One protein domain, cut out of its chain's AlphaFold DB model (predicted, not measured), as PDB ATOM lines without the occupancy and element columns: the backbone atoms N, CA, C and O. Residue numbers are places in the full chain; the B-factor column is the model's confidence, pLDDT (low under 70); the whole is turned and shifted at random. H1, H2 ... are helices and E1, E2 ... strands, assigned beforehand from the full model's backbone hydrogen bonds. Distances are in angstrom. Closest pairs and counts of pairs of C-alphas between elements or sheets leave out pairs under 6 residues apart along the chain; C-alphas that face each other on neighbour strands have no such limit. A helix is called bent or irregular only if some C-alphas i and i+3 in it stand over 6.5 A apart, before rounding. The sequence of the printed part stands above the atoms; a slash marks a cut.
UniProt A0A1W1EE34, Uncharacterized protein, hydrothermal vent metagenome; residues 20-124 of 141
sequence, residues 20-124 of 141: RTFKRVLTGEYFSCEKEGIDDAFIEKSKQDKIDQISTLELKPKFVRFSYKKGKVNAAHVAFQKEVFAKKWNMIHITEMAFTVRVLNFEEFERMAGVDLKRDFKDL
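What this domain is: This is residues 20 to 124 of the 141 residues of an uncharacterized protein of hydrothermal vent metagenome (UniProt A0A1W1EE34). A long, twisted sheet of four strands, drawn out by the hairpin of E3 and E4, has the short helix H2 packed on one face, while the longer helix H1 only grazes the sheet with residues 50 to 54. A long loop, residues 25 to 39, leads from the edge strand E1 to H1, and near the other end of the printed part residues 122 to 123 pair with the other edge strand, E2. The printed part has 105 residues, with two named helices and four named strands in the order E1, H1, E2, E3, E4, H2. The sheet runs E1, E4, E3, E2 and is mixed, and the class is mixed, helices and strands. The whole is compact, with a radius of gyration of the C-alphas of 14.9 A, yet elongated, spanning 49 by 32 by 21 A.

Where its parts are: E1 is residues 20 to 24, with C-alpha 20 at (-49.527, -10.419, 48.589). H1 is residues 40 to 56, 24.1 A long. E2, residues 60 to 69, measures 27.8 A. E3, residues 72 to 86, is the longest strand at 42.7 A, and E4, residues 91 to 102, measures 35.2 A. H2 is residues 103 to 113, 15.2 A long, and ends with C-alpha 113 at (-39.751, 0.872, 25.847); it is irregular, with C-alphas 104 and 107 7.8 A apart.

How they stand to each other: E1 is parallel to E4 at 34 degrees, with N 23 and O 94 2.8 A apart. E2, E3 and E4 form a meander, each strand the antiparallel neighbour of the one before. In the hairpin of E2 and E3, N 67 and O 75 are 2.8 A apart; in that of E3 and E4, N 93 and O 84 are 2.8 A apart. E1, H1 and E2 form a split strand-helix-strand unit, two strands running the same way with E4 and E3 between them, and its crossover is right-handed. H2 on one face of the sheet makes two layers: its height over the sheet is 7.3 A, and it lies over E4, only just along the strands at 27 degrees on the local plane. H1, with residues 48 to 51 alone, only just touches H2, with 3 pairs of C-alphas within 8 A. Their closest C-alphas, of Ile 51 and Ala 113, are 6.0 A apart, and they run the same way at a steep tilt of 48 degrees. Every O i to N i+4 pair is within hydrogen-bond range in H1, and 5 of 7 are in H2.

The domain as a whole: The two C-alphas farthest apart, of Lys 70 and Lys 88, are 50.9 A apart. The printed part has no cut. The link from E1 to H1 is long; the others are tight. The mean pLDDT of the printed part is 93.5, with residues 36 to 37 under 70.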
ATOM      1  N   ARG A  20     -50.418 -10.852  49.677       89.62
ATOM      2  CA  ARG A  20     -49.527 -10.419  48.589       89.62
ATOM      3  C   ARG A  20     -48.204 -11.164  48.635       89.62
ATOM      4  O   ARG A  20     -47.616 -11.325  49.699       89.62
ATOM      5  N   THR A  21     -47.722 -11.561  47.465       92.00
ATOM      6  CA  THR A  21     -46.352 -12.054  47.278       92.00
ATOM      7  C   THR A  21     -45.643 -11.174  46.262       92.00
ATOM      8  O   THR A  21     -46.285 -10.571  45.399       92.00
ATOM      9  N   PHE A  22     -44.324 -11.089  46.377       93.19
ATOM     10  CA  PHE A  22     -43.516 -10.194  45.565       93.19
ATOM     11  C   PHE A  22     -42.305 -10.937  45.007       93.19
ATOM     12  O   PHE A  22     -41.525 -11.520  45.760       93.19
ATOM     13  N   LYS A  23     -42.153 -10.911  43.684       94.81
ATOM     14  CA  LYS A  23     -41.024 -11.478  42.952       94.81
ATOM     15  C   LYS A  23     -40.305 -10.358  42.214       94.81
ATOM     16  O   LYS A  23     -40.879  -9.728  41.330       94.81
ATOM     17  N   ARG A  24     -39.029 -10.161  42.532       94.12
ATOM     18  CA  ARG A  24     -38.165  -9.239  41.795       94.12
ATOM     19  C   ARG A  24     -37.451  -9.975  40.664       94.12
ATOM     20  O   ARG A  24     -36.825 -11.006  40.894       94.12
ATOM     21  N   VAL A  25     -37.541  -9.437  39.456       93.56
ATOM     22  CA  VAL A  25     -36.736  -9.833  38.301       93.56
ATOM     23  C   VAL A  25     -35.363  -9.198  38.473       93.56
ATOM     24  O   VAL A  25     -35.244  -7.976  38.581       93.56
ATOM     25  N   LEU A  26     -34.329 -10.034  38.565       90.06
ATOM     26  CA  LEU A  26     -32.957  -9.556  38.691       90.06
ATOM     27  C   LEU A  26     -32.493  -8.988  37.350       90.06
ATOM     28  O   LEU A  26     -32.596  -9.641  36.316       90.06
ATOM     29  N   THR A  27     -31.979  -7.766  37.384       88.88
ATOM     30  CA  THR A  27     -31.427  -7.059  36.231       88.88
ATOM     31  C   THR A  27     -30.317  -6.127  36.713       88.88
ATOM     32  O   THR A  27     -30.279  -5.795  37.900       88.88
ATOM     33  N   GLY A  28     -29.419  -5.711  35.815       87.25
ATOM     34  CA  GLY A  28     -28.375  -4.736  36.153       87.25
ATOM     35  C   GLY A  28     -28.965  -3.403  36.623       87.25
ATOM     36  O   GLY A  28     -30.069  -3.033  36.213       87.25
ATOM     37  N   GLU A  29     -28.227  -2.671  37.448       91.00
ATOM     38  CA  GLU A  29     -28.672  -1.433  38.087       91.00
ATOM     39  C   GLU A  29     -29.025  -0.344  37.071       91.00
ATOM     40  O   GLU A  29     -29.996   0.382  37.271       91.00
ATOM     41  N   TYR A  30     -28.278  -0.248  35.968       94.06
ATOM     42  CA  TYR A  30     -28.461   0.785  34.948       94.06
ATOM     43  C   TYR A  30     -29.033   0.234  33.648       94.06
ATOM     44  O   TYR A  30     -28.785  -0.915  33.286       94.06
ATOM     45  N   PHE A  31     -29.748   1.085  32.910       94.38
ATOM     46  CA  PHE A  31     -30.245   0.774  31.566       94.38
ATOM     47  C   PHE A  31     -29.117   0.417  30.578       94.38
ATOM     48  O   PHE A  31     -29.230  -0.574  29.870       94.38
ATOM     49  N   SER A  32     -28.005   1.160  30.594       83.75
ATOM     50  CA  SER A  32     -26.874   1.038  29.653       83.75
ATOM     51  C   SER A  32     -25.685   0.204  30.166       83.75
ATOM     52  O   SER A  32     -24.602   0.301  29.605       83.75
ATOM     53  N   CYS A  33     -25.866  -0.603  31.217       78.50
ATOM     54  CA  CYS A  33     -24.817  -1.341  31.948       78.50
ATOM     55  C   CYS A  33     -23.999  -0.526  32.984       78.50
ATOM     56  O   CYS A  33     -24.021   0.703  33.015       78.50
ATOM     57  N   GLU A  34     -23.356  -1.251  33.911       71.50
ATOM     58  CA  GLU A  34     -22.639  -0.734  35.092       71.50
ATOM     59  C   GLU A  34     -21.138  -0.485  34.869       71.50
ATOM     60  O   GLU A  34     -20.517   0.227  35.654       71.50
ATOM     61  N   LYS A  35     -20.536  -1.094  33.843       72.31
ATOM     62  CA  LYS A  35     -19.079  -1.158  33.673       72.31
ATOM     63  C   LYS A  35     -18.587  -0.140  32.645       72.31
ATOM     64  O   LYS A  35     -19.098  -0.076  31.531       72.31
ATOM     65  N   GLU A  36     -17.564   0.619  33.024       65.62
ATOM     66  CA  GLU A  36     -16.841   1.525  32.129       65.62
ATOM     67  C   GLU A  36     -15.934   0.738  31.166       65.62
ATOM     68  O   GLU A  36     -15.428  -0.331  31.514       65.62
ATOM     69  N   GLY A  37     -15.722   1.260  29.953       67.00
ATOM     70  CA  GLY A  37     -14.815   0.661  28.961       67.00
ATOM     71  C   GLY A  37     -15.354  -0.584  28.246       67.00
ATOM     72  O   GLY A  37     -14.573  -1.363  27.706       67.00
ATOM     73  N   ILE A  38     -16.671  -0.793  28.265       75.38
ATOM     74  CA  ILE A  38     -17.335  -1.862  27.519       75.38
ATOM     75  C   ILE A  38     -17.693  -1.392  26.106       75.38
ATOM     76  O   ILE A  38     -18.058  -0.237  25.915       75.38
ATOM     77  N   ASP A  39     -17.591  -2.312  25.146       86.19
ATOM     78  CA  ASP A  39     -17.960  -2.112  23.744       86.19
ATOM     79  C   ASP A  39     -19.436  -1.711  23.562       86.19
ATOM     80  O   ASP A  39     -20.334  -2.248  24.223       86.19
ATOM     81  N   ASP A  40     -19.690  -0.805  22.618       87.12
ATOM     82  CA  ASP A  40     -21.011  -0.232  22.354       87.12
ATOM     83  C   ASP A  40     -22.035  -1.317  21.988       87.12
ATOM     84  O   ASP A  40     -23.181  -1.272  22.435       87.12
ATOM     85  N   ALA A  41     -21.619  -2.361  21.260       88.88
ATOM     86  CA  ALA A  41     -22.511  -3.459  20.890       88.88
ATOM     87  C   ALA A  41     -23.026  -4.237  22.112       88.88
ATOM     88  O   ALA A  41     -24.170  -4.701  22.131       88.88
ATOM     89  N   PHE A  42     -22.208  -4.370  23.161       89.25
ATOM     90  CA  PHE A  42     -22.644  -5.001  24.403       89.25
ATOM     91  C   PHE A  42     -23.633  -4.112  25.162       89.25
ATOM     92  O   PHE A  42     -24.605  -4.621  25.724       89.25
ATOM     93  N   ILE A  43     -23.406  -2.796  25.171       90.62
ATOM     94  CA  ILE A  43     -24.316  -1.831  25.796       90.62
ATOM     95  C   ILE A  43     -25.686  -1.886  25.114       90.62
ATOM     96  O   ILE A  43     -26.697  -2.032  25.802       90.62
ATOM     97  N   GLU A  44     -25.717  -1.849  23.782       92.56
ATOM     98  CA  GLU A  44     -26.952  -1.953  22.999       92.56
ATOM     99  C   GLU A  44     -27.691  -3.264  23.265       92.56
ATOM    100  O   GLU A  44     -28.887  -3.262  23.563       92.56
ATOM    101  N   LYS A  45     -26.968  -4.389  23.276       92.50
ATOM    102  CA  LYS A  45     -27.556  -5.684  23.629       92.50
ATOM    103  C   LYS A  45     -28.141  -5.674  25.042       92.50
ATOM    104  O   LYS A  45     -29.265  -6.118  25.240       92.50
ATOM    105  N   SER A  46     -27.422  -5.128  26.024       92.06
ATOM    106  CA  SER A  46     -27.908  -5.052  27.404       92.06
ATOM    107  C   SER A  46     -29.163  -4.185  27.542       92.06
ATOM    108  O   SER A  46     -29.996  -4.476  28.408       92.06
ATOM    109  N   LYS A  47     -29.293  -3.111  26.754       95.31
ATOM    110  CA  LYS A  47     -30.511  -2.293  26.709       95.31
ATOM    111  C   LYS A  47     -31.660  -3.106  26.122       95.31
ATOM    112  O   LYS A  47     -32.710  -3.201  26.755       95.31
ATOM    113  N   GLN A  48     -31.442  -3.733  24.966       96.25
ATOM    114  CA  GLN A  48     -32.460  -4.529  24.283       96.25
ATOM    115  C   GLN A  48     -32.944  -5.698  25.147       96.25
ATOM    116  O   GLN A  48     -34.147  -5.837  25.345       96.25
ATOM    117  N   ASP A  49     -32.034  -6.445  25.778       94.94
ATOM    118  CA  ASP A  49     -32.371  -7.560  26.671       94.94
ATOM    119  C   ASP A  49     -33.305  -7.115  27.815       94.94
ATOM    120  O   ASP A  49     -34.205  -7.853  28.224       94.94
ATOM    121  N   LYS A  50     -33.134  -5.892  28.344       95.62
ATOM    122  CA  LYS A  50     -34.036  -5.342  29.371       95.62
ATOM    123  C   LYS A  50     -35.426  -5.047  28.816       95.62
ATOM    124  O   LYS A  50     -36.414  -5.338  29.489       95.62
ATOM    125  N   ILE A  51     -35.507  -4.469  27.621       97.31
ATOM    126  CA  ILE A  51     -36.781  -4.181  26.952       97.31
ATOM    127  C   ILE A  51     -37.515  -5.482  26.619       97.31
ATOM    128  O   ILE A  51     -38.708  -5.613  26.904       97.31
ATOM    129  N   ASP A  52     -36.788  -6.483  26.135       97.31
ATOM    130  CA  ASP A  52     -37.328  -7.804  25.831       97.31
ATOM    131  C   ASP A  52     -37.846  -8.497  27.093       97.31
ATOM    132  O   ASP A  52     -38.914  -9.106  27.061       97.31
ATOM    133  N   GLN A  53     -37.159  -8.361  28.233       96.44
ATOM    134  CA  GLN A  53     -37.648  -8.862  29.522       96.44
ATOM    135  C   GLN A  53     -38.945  -8.175  29.962       96.44
ATOM    136  O   GLN A  53     -39.870  -8.861  30.405       96.44
ATOM    137  N   ILE A  54     -39.035  -6.846  29.831       97.31
ATOM    138  CA  ILE A  54     -40.257  -6.086  30.143       97.31
ATOM    139  C   ILE A  54     -41.421  -6.598  29.292       97.31
ATOM    140  O   ILE A  54     -42.492  -6.891  29.832       97.31
ATOM    141  N   SER A  55     -41.192  -6.754  27.987       96.81
ATOM    142  CA  SER A  55     -42.188  -7.233  27.030       96.81
ATOM    143  C   SER A  55     -42.603  -8.682  27.306       96.81
ATOM    144  O   SER A  55     -43.783  -8.963  27.506       96.81
ATOM    145  N   THR A  56     -41.633  -9.592  27.433       97.00
ATOM    146  CA  THR A  56     -41.852 -11.035  27.651       97.00
ATOM    147  C   THR A  56     -42.633 -11.314  28.933       97.00
ATOM    148  O   THR A  56     -43.471 -12.213  28.983       97.00
ATOM    149  N   LEU A  57     -42.365 -10.555  29.996       96.38
ATOM    150  CA  LEU A  57     -43.061 -10.699  31.274       96.38
ATOM    151  C   LEU A  57     -44.366  -9.891  31.335       96.38
ATOM    152  O   LEU A  57     -45.078  -9.968  32.339       96.38
ATOM    153  N   GLU A  58     -44.693  -9.157  30.268       97.06
ATOM    154  CA  GLU A  58     -45.836  -8.250  30.146       97.06
ATOM    155  C   GLU A  58     -45.898  -7.232  31.296       97.06
ATOM    156  O   GLU A  58     -46.972  -6.929  31.830       97.06
ATOM    157  N   LEU A  59     -44.738  -6.733  31.729       97.62
ATOM    158  CA  LEU A  59     -44.674  -5.750  32.803       97.62
ATOM    159  C   LEU A  59     -45.163  -4.397  32.286       97.62
ATOM    160  O   LEU A  59     -44.891  -4.003  31.153       97.62
ATOM    161  N   LYS A  60     -45.883  -3.663  33.132       98.12
ATOM    162  CA  LYS A  60     -46.393  -2.329  32.808       98.12
ATOM    163  C   LYS A  60     -45.654  -1.263  33.615       98.12
ATOM    164  O   LYS A  60     -45.288  -1.545  34.761       98.12
ATOM    165  N   PRO A  61     -45.447  -0.056  33.057       98.25
ATOM    166  CA  PRO A  61     -44.974   1.098  33.814       98.25
ATOM    167  C   PRO A  61     -45.764   1.255  35.111       98.25
ATOM    168  O   PRO A  61     -46.996   1.185  35.105       98.25
ATOM    169  N   LYS A  62     -45.068   1.406  36.241       97.56
ATOM    170  CA  LYS A  62     -45.729   1.560  37.541       97.56
ATOM    171  C   LYS A  62     -45.248   2.788  38.284       97.56
ATOM    172  O   LYS A  62     -46.061   3.650  38.611       97.56
ATOM    173  N   PHE A  63     -43.950   2.867  38.557       97.31
ATOM    174  CA  PHE A  63     -43.382   3.946  39.360       97.31
ATOM    175  C   PHE A  63     -42.143   4.536  38.713       97.31
ATOM    176  O   PHE A  63     -41.334   3.813  38.133       97.31
ATOM    177  N   VAL A  64     -41.981   5.842  38.885       97.88
ATOM    178  CA  VAL A  64     -40.749   6.558  38.576       97.88
ATOM    179  C   VAL A  64     -40.343   7.384  39.787       97.88
ATOM    180  O   VAL A  64     -41.187   7.892  40.523       97.88
ATOM    181  N   ARG A  65     -39.042   7.508  40.019       97.25
ATOM    182  CA  ARG A  65     -38.484   8.449  40.986       97.25
ATOM    183  C   ARG A  65     -37.308   9.170  40.357       97.25
ATOM    184  O   ARG A  65     -36.291   8.545  40.048       97.25
ATOM    185  N   PHE A  66     -37.430  10.479  40.197       96.75
ATOM    186  CA  PHE A  66     -36.350  11.296  39.672       96.75
ATOM    187  C   PHE A  66     -35.320  11.583  40.767       96.75
ATOM    188  O   PHE A  66     -35.636  11.846  41.927       96.75
ATOM    189  N   SER A  67     -34.053  11.511  40.381       95.06
ATOM    190  CA  SER A  67     -32.913  11.935  41.186       95.06
ATOM    191  C   SER A  67     -32.360  13.233  40.615       95.06
ATOM    192  O   SER A  67     -32.319  13.418  39.394       95.06
ATOM    193  N   TYR A  68     -31.923  14.128  41.497       94.50
ATOM    194  CA  TYR A  68     -31.491  15.470  41.128       94.50
ATOM    195  C   TYR A  68     -30.042  15.699  41.544       94.50
ATOM    196  O   TYR A  68     -29.624  15.321  42.636       94.50
ATOM    197  N   LYS A  69     -29.278  16.369  40.682       93.56
ATOM    198  CA  LYS A  69     -27.921  16.840  40.956       93.56
ATOM    199  C   LYS A  69     -27.859  18.326  40.617       93.56
ATOM    200  O   LYS A  69     -28.179  18.716  39.498       93.56
ATOM    201  N   LYS A  70     -27.475  19.163  41.588       93.06
ATOM    202  CA  LYS A  70     -27.447  20.637  41.447       93.06
ATOM    203  C   LYS A  70     -28.780  21.218  40.928       93.06
ATOM    204  O   LYS A  70     -28.789  22.063  40.038       93.06
ATOM    205  N   GLY A  71     -29.907  20.711  41.438       91.44
ATOM    206  CA  GLY A  71     -31.254  21.164  41.059       91.44
ATOM    207  C   GLY A  71     -31.755  20.692  39.688       91.44
ATOM    208  O   GLY A  71     -32.864  21.041  39.305       91.44
ATOM    209  N   LYS A  72     -30.983  19.885  38.948       93.31
ATOM    210  CA  LYS A  72     -31.386  19.326  37.649       93.31
ATOM    211  C   LYS A  72     -31.589  17.822  37.746       93.31
ATOM    212  O   LYS A  72     -30.855  17.155  38.475       93.31
ATOM    213  N   VAL A  73     -32.554  17.293  36.994       95.25
ATOM    214  CA  VAL A  73     -32.764  15.843  36.879       95.25
ATOM    215  C   VAL A  73     -31.493  15.194  36.328       95.25
ATOM    216  O   VAL A  73     -30.933  15.649  35.334       95.25
ATOM    217  N   ASN A  74     -31.031  14.147  37.003       95.81
ATOM    218  CA  ASN A  74     -29.802  13.425  36.682       95.81
ATOM    219  C   ASN A  74     -30.077  11.980  36.242       95.81
ATOM    220  O   ASN A  74     -29.402  11.453  35.359       95.81
ATOM    221  N   ALA A  75     -31.061  11.332  36.859       96.94
ATOM    222  CA  ALA A  75     -31.477   9.976  36.522       96.94
ATOM    223  C   ALA A  75     -32.905   9.717  37.011       96.94
ATOM    224  O   ALA A  75     -33.389  10.415  37.904       96.94
ATOM    225  N   ALA A  76     -33.545   8.691  36.466       97.88
ATOM    226  CA  ALA A  76     -34.848   8.198  36.878       97.88
ATOM    227  C   ALA A  76     -34.715   6.739  37.316       97.88
ATOM    228  O   ALA A  76     -34.216   5.907  36.561       97.88
ATOM    229  N   HIS A  77     -35.154   6.420  38.530       97.62
ATOM    230  CA  HIS A  77     -35.359   5.037  38.940       97.62
ATOM    231  C   HIS A  77     -36.757   4.613  38.500       97.62
ATOM    232  O   HIS A  77     -37.740   5.206  38.947       97.62
ATOM    233  N   VAL A  78     -36.842   3.623  37.617       98.06
ATOM    234  CA  VAL A  78     -38.101   3.135  37.048       98.06
ATOM    235  C   VAL A  78     -38.417   1.752  37.591       98.06
ATOM    236  O   VAL A  78     -37.520   0.926  37.762       98.06
ATOM    237  N   ALA A  79     -39.698   1.494  37.837       98.00
ATOM    238  CA  ALA A  79     -40.211   0.181  38.193       98.00
ATOM    239  C   ALA A  79     -41.379  -0.191  37.278       98.00
ATOM    240  O   ALA A  79     -42.357   0.555  37.145       98.00
ATOM    241  N   PHE A  80     -41.275  -1.376  36.688       98.31
ATOM    242  CA  PHE A  80     -42.318  -2.026  35.913       98.31
ATOM    243  C   PHE A  80     -42.898  -3.177  36.725       98.31
ATOM    244  O   PHE A  80     -42.149  -3.937  37.340       98.31
ATOM    245  N   GLN A  81     -44.220  -3.324  36.723       97.81
ATOM    246  CA  GLN A  81     -44.903  -4.353  37.501       97.81
ATOM    247  C   GLN A  81     -45.978  -5.087  36.700       97.81
ATOM    248  O   GLN A  81     -46.621  -4.523  35.816       97.81
ATOM    249  N   LYS A  82     -46.221  -6.340  37.084       97.50
ATOM    250  CA  LYS A  82     -47.408  -7.118  36.721       97.50
ATOM    251  C   LYS A  82     -48.020  -7.710  37.983       97.50
ATOM    252  O   LYS A  82     -47.328  -8.375  38.750       97.50
ATOM    253  N   GLU A  83     -49.313  -7.475  38.185       95.75
ATOM    254  CA  GLU A  83     -50.079  -8.014  39.311       95.75
ATOM    255  C   GLU A  83     -51.047  -9.092  38.797       95.75
ATOM    256  O   GLU A  83     -51.835  -8.840  37.888       95.75
ATOM    257  N   VAL A  84     -50.994 -10.299  39.368       95.00
ATOM    258  CA  VAL A  84     -51.865 -11.428  38.998       95.00
ATOM    259  C   VAL A  84     -52.625 -11.910  40.226       95.00
ATOM    260  O   VAL A  84     -52.022 -12.305  41.222       95.00
ATOM    261  N   PHE A  85     -53.957 -11.905  40.155       93.50
ATOM    262  CA  PHE A  85     -54.806 -12.371  41.248       93.50
ATOM    263  C   PHE A  85     -55.075 -13.882  41.164       93.50
ATOM    264  O   PHE A  85     -55.777 -14.363  40.273       93.50
ATOM    265  N   ALA A  86     -54.553 -14.635  42.129       90.38
ATOM    266  CA  ALA A  86     -54.799 -16.058  42.315       90.38
ATOM    267  C   ALA A  86     -56.028 -16.282  43.211       90.38
ATOM    268  O   ALA A  86     -55.917 -16.423  44.433       90.38
ATOM    269  N   LYS A  87     -57.211 -16.372  42.582       88.12
ATOM    270  CA  LYS A  87     -58.513 -16.559  43.258       88.12
ATOM    271  C   LYS A  87     -58.511 -17.693  44.287       88.12
ATOM    272  O   LYS A  87     -59.025 -17.513  45.383       88.12
ATOM    273  N   LYS A  88     -57.903 -18.838  43.947       86.81
ATOM    274  CA  LYS A  88     -57.867 -20.047  44.794       86.81
ATOM    275  C   LYS A  88     -57.258 -19.799  46.178       86.81
ATOM    276  O   LYS A  88     -57.646 -20.458  47.132       86.81
ATOM    277  N   TRP A  89     -56.321 -18.860  46.275       86.12
ATOM    278  CA  TRP A  89     -55.577 -18.582  47.502       86.12
ATOM    279  C   TRP A  89     -55.882 -17.204  48.087       86.12
ATOM    280  O   TRP A  89     -55.257 -16.821  49.068       86.12
ATOM    281  N   ASN A  90     -56.802 -16.446  47.476       87.94
ATOM    282  CA  ASN A  90     -57.018 -15.031  47.776       87.94
ATOM    283  C   ASN A  90     -55.682 -14.257  47.834       87.94
ATOM    284  O   ASN A  90     -55.390 -13.571  48.808       87.94
ATOM    285  N   MET A  91     -54.829 -14.423  46.814       91.25
ATOM    286  CA  MET A  91     -53.492 -13.817  46.772       91.25
ATOM    287  C   MET A  91     -53.269 -12.987  45.511       91.25
ATOM    288  O   MET A  91     -53.677 -13.381  44.423       91.25
ATOM    289  N   ILE A  92     -52.549 -11.874  45.639       93.44
ATOM    290  CA  ILE A  92     -52.001 -11.101  44.522       93.44
ATOM    291  C   ILE A  92     -50.504 -11.409  44.407       93.44
ATOM    292  O   ILE A  92     -49.733 -11.184  45.342       93.44
ATOM    293  N   HIS A  93     -50.084 -11.910  43.250       94.19
ATOM    294  CA  HIS A  93     -48.680 -12.095  42.901       94.19
ATOM    295  C   HIS A  93     -48.184 -10.873  42.138       94.19
ATOM    296  O   HIS A  93     -48.728 -10.544  41.085       94.19
ATOM    297  N   ILE A  94     -47.160 -10.208  42.666       96.19
ATOM    298  CA  ILE A  94     -46.534  -9.045  42.041       96.19
ATOM    299  C   ILE A  94     -45.185  -9.481  41.476       96.19
ATOM    300  O   ILE A  94     -44.333  -9.957  42.225       96.19
ATOM    301  N   THR A  95     -44.985  -9.300  40.175       97.31
ATOM    302  CA  THR A  95     -43.666  -9.393  39.540       97.31
ATOM    303  C   THR A  95     -43.181  -7.982  39.250       97.31
ATOM    304  O   THR A  95     -43.910  -7.227  38.612       97.31
ATOM    305  N   GLU A  96     -41.981  -7.626  39.703       97.81
ATOM    306  CA  GLU A  96     -41.383  -6.305  39.492       97.81
ATOM    307  C   GLU A  96     -40.007  -6.405  38.838       97.81
ATOM    308  O   GLU A  96     -39.179  -7.222  39.239       97.81
ATOM    309  N   MET A  97     -39.738  -5.511  37.893       97.44
ATOM    310  CA  MET A  97     -38.400  -5.220  37.390       97.44
ATOM    311  C   MET A  97     -38.114  -3.735  37.601       97.44
ATOM    312  O   MET A  97     -38.940  -2.895  37.246       97.44
ATOM    313  N   ALA A  98     -36.954  -3.410  38.170       97.38
ATOM    314  CA  ALA A  98     -36.585  -2.031  38.467       97.38
ATOM    315  C   ALA A  98     -35.105  -1.769  38.192       97.38
ATOM    316  O   ALA A  98     -34.258  -2.618  38.486       97.38
ATOM    317  N   PHE A  99     -34.809  -0.596  37.638       97.12
ATOM    318  CA  PHE A  99     -33.463  -0.143  37.283       97.12
ATOM    319  C   PHE A  99     -33.433   1.382  37.123       97.12
ATOM    320  O   PHE A  99     -34.456   2.062  37.172       97.12
ATOM    321  N   THR A 100     -32.237   1.926  36.947       97.44
ATOM    322  CA  THR A 100     -31.972   3.355  36.829       97.44
ATOM    323  C   THR A 100     -31.646   3.719  35.383       97.44
ATOM    324  O   THR A 100     -30.749   3.154  34.755       97.44
ATOM    325  N   VAL A 101     -32.347   4.714  34.854       97.50
ATOM    326  CA  VAL A 101     -32.065   5.334  33.558       97.50
ATOM    327  C   VAL A 101     -31.337   6.646  33.828       97.50
ATOM    328  O   VAL A 101     -31.804   7.463  34.618       97.50
ATOM    329  N   ARG A 102     -30.168   6.862  33.224       96.00
ATOM    330  CA  ARG A 102     -29.472   8.158  33.309       96.00
ATOM    331  C   ARG A 102     -30.137   9.150  32.365       96.00
ATOM    332  O   ARG A 102     -30.640   8.738  31.329       96.00
ATOM    333  N   VAL A 103     -30.084  10.443  32.688       95.75
ATOM    334  CA  VAL A 103     -30.709  11.500  31.867       95.75
ATOM    335  C   VAL A 103     -30.264  11.460  30.400       95.75
ATOM    336  O   VAL A 103     -31.080  11.675  29.513       95.75
ATOM    337  N   LEU A 104     -29.003  11.093  30.141       94.88
ATOM    338  CA  LEU A 104     -28.448  10.945  28.788       94.88
ATOM    339  C   LEU A 104     -29.132   9.845  27.959       94.88
ATOM    340  O   LEU A 104     -29.061   9.885  26.739       94.88
ATOM    341  N   ASN A 105     -29.807   8.896  28.611       96.00
ATOM    342  CA  ASN A 105     -30.461   7.759  27.967       96.00
ATOM    343  C   ASN A 105     -31.995   7.852  28.035       96.00
ATOM    344  O   ASN A 105     -32.659   6.865  27.740       96.00
ATOM    345  N   PHE A 106     -32.575   8.975  28.480       97.31
ATOM    346  CA  PHE A 106     -34.032   9.096  28.643       97.31
ATOM    347  C   PHE A 106     -34.771   8.901  27.323       97.31
ATOM    348  O   PHE A 106     -35.596   8.002  27.232       97.31
ATOM    349  N   GLU A 107     -34.426   9.682  26.301       97.94
ATOM    350  CA  GLU A 107     -35.114   9.636  25.007       97.94
ATOM    351  C   GLU A 107     -34.986   8.265  24.338       97.94
ATOM    352  O   GLU A 107     -35.942   7.731  23.779       97.94
ATOM    353  N   GLU A 108     -33.799   7.666  24.416       97.50
ATOM    354  CA  GLU A 108     -33.555   6.328  23.893       97.50
ATOM    355  C   GLU A 108     -34.392   5.279  24.628       97.50
ATOM    356  O   GLU A 108     -35.066   4.476  23.985       97.50
ATOM    357  N   PHE A 109     -34.381   5.303  25.961       98.00
ATOM    358  CA  PHE A 109     -35.179   4.398  26.775       98.00
ATOM    359  C   PHE A 109     -36.677   4.545  26.482       98.00
ATOM    360  O   PHE A 109     -37.342   3.540  26.249       98.00
ATOM    361  N   GLU A 110     -37.197   5.773  26.461       98.44
ATOM    362  CA  GLU A 110     -38.602   6.079  26.168       98.44
ATOM    363  C   GLU A 110     -39.010   5.547  24.792       98.44
ATOM    364  O   GLU A 110     -40.028   4.865  24.661       98.44
ATOM    365  N   ARG A 111     -38.159   5.757  23.781       98.44
ATOM    366  CA  ARG A 111     -38.363   5.227  22.429       98.44
ATOM    367  C   ARG A 111     -38.357   3.700  22.395       98.44
ATOM    368  O   ARG A 111     -39.223   3.116  21.752       98.44
ATOM    369  N   MET A 112     -37.390   3.051  23.045       98.00
ATOM    370  CA  MET A 112     -37.260   1.588  23.015       98.00
ATOM    371  C   MET A 112     -38.362   0.889  23.817       98.00
ATOM    372  O   MET A 112     -38.894  -0.126  23.380       98.00
ATOM    373  N   ALA A 113     -38.708   1.423  24.988       96.94
ATOM    374  CA  ALA A 113     -39.751   0.872  25.847       96.94
ATOM    375  C   ALA A 113     -41.168   1.263  25.391       96.94
ATOM    376  O   ALA A 113     -42.132   0.636  25.827       96.94
ATOM    377  N   GLY A 114     -41.301   2.288  24.541       97.56
ATOM    378  CA  GLY A 114     -42.588   2.830  24.113       97.56
ATOM    379  C   GLY A 114     -43.347   3.494  25.262       97.56
ATOM    380  O   GLY A 114     -44.540   3.244  25.423       97.56
ATOM    381  N   VAL A 115     -42.646   4.280  26.086       98.00
ATOM    382  CA  VAL A 115     -43.193   4.924  27.294       98.00
ATOM    383  C   VAL A 115     -42.752   6.381  27.398       98.00
ATOM    384  O   VAL A 115     -41.739   6.765  26.829       98.00
ATOM    385  N   ASP A 116     -43.466   7.165  28.195       98.12
ATOM    386  CA  ASP A 116     -43.110   8.517  28.627       98.12
ATOM    387  C   ASP A 116     -42.887   8.517  30.150       98.12
ATOM    388  O   ASP A 116     -43.795   8.219  30.936       98.12
ATOM    389  N   LEU A 117     -41.670   8.860  30.587       97.31
ATOM    390  CA  LEU A 117     -41.263   8.842  31.996       97.31
ATOM    391  C   LEU A 117     -42.115   9.756  32.881       97.31
ATOM    392  O   LEU A 117     -42.198   9.520  34.085       97.31
ATOM    393  N   LYS A 118     -42.726  10.805  32.323       95.62
ATOM    394  CA  LYS A 118     -43.538  11.781  33.063       95.62
ATOM    395  C   LYS A 118     -45.025  11.444  33.050       95.62
ATOM    396  O   LYS A 118     -45.745  11.934  33.918       95.62
ATOM    397  N   ARG A 119     -45.498  10.679  32.063       96.88
ATOM    398  CA  ARG A 119     -46.934  10.423  31.852       96.88
ATOM    399  C   ARG A 119     -47.362   9.004  32.195       96.88
ATOM    400  O   ARG A 119     -48.441   8.834  32.758       96.88
ATOM    401  N   ASP A 120     -46.534   8.009  31.901       97.62
ATOM    402  CA  ASP A 120     -46.935   6.601  32.017       97.62
ATOM    403  C   ASP A 120     -46.632   6.002  33.393       97.62
ATOM    404  O   ASP A 120     -47.168   4.957  33.766       97.62
ATOM    405  N   PHE A 121     -45.787   6.668  34.178       97.50
ATOM    406  CA  PHE A 121     -45.398   6.232  35.511       97.50
ATOM    407  C   PHE A 121     -46.027   7.112  36.583       97.50
ATOM    408  O   PHE A 121     -46.156   8.327  36.437       97.50
ATOM    409  N   LYS A 122     -46.332   6.511  37.735       96.38
ATOM    410  CA  LYS A 122     -46.636   7.286  38.934       96.38
ATOM    411  C   LYS A 122     -45.339   7.832  39.531       96.38
ATOM    412  O   LYS A 122     -44.500   7.056  39.993       96.38
ATOM    413  N   ASP A 123     -45.215   9.153  39.567       95.44
ATOM    414  CA  ASP A 123     -44.070   9.833  40.169       95.44
ATOM    415  C   ASP A 123     -44.084   9.711  41.704       95.44
ATOM    416  O   ASP A 123     -45.069  10.029  42.374       95.44
ATOM    417  N   LEU A 124     -42.980   9.206  42.255       94.31
ATOM    418  CA  LEU A 124     -42.734   9.038  43.686       94.31
ATOM    419  C   LEU A 124     -41.636   9.972  44.222       94.31
ATOM    420  O   LEU A 124     -41.181   9.790  45.351       94.31
TER     421      LEU A 124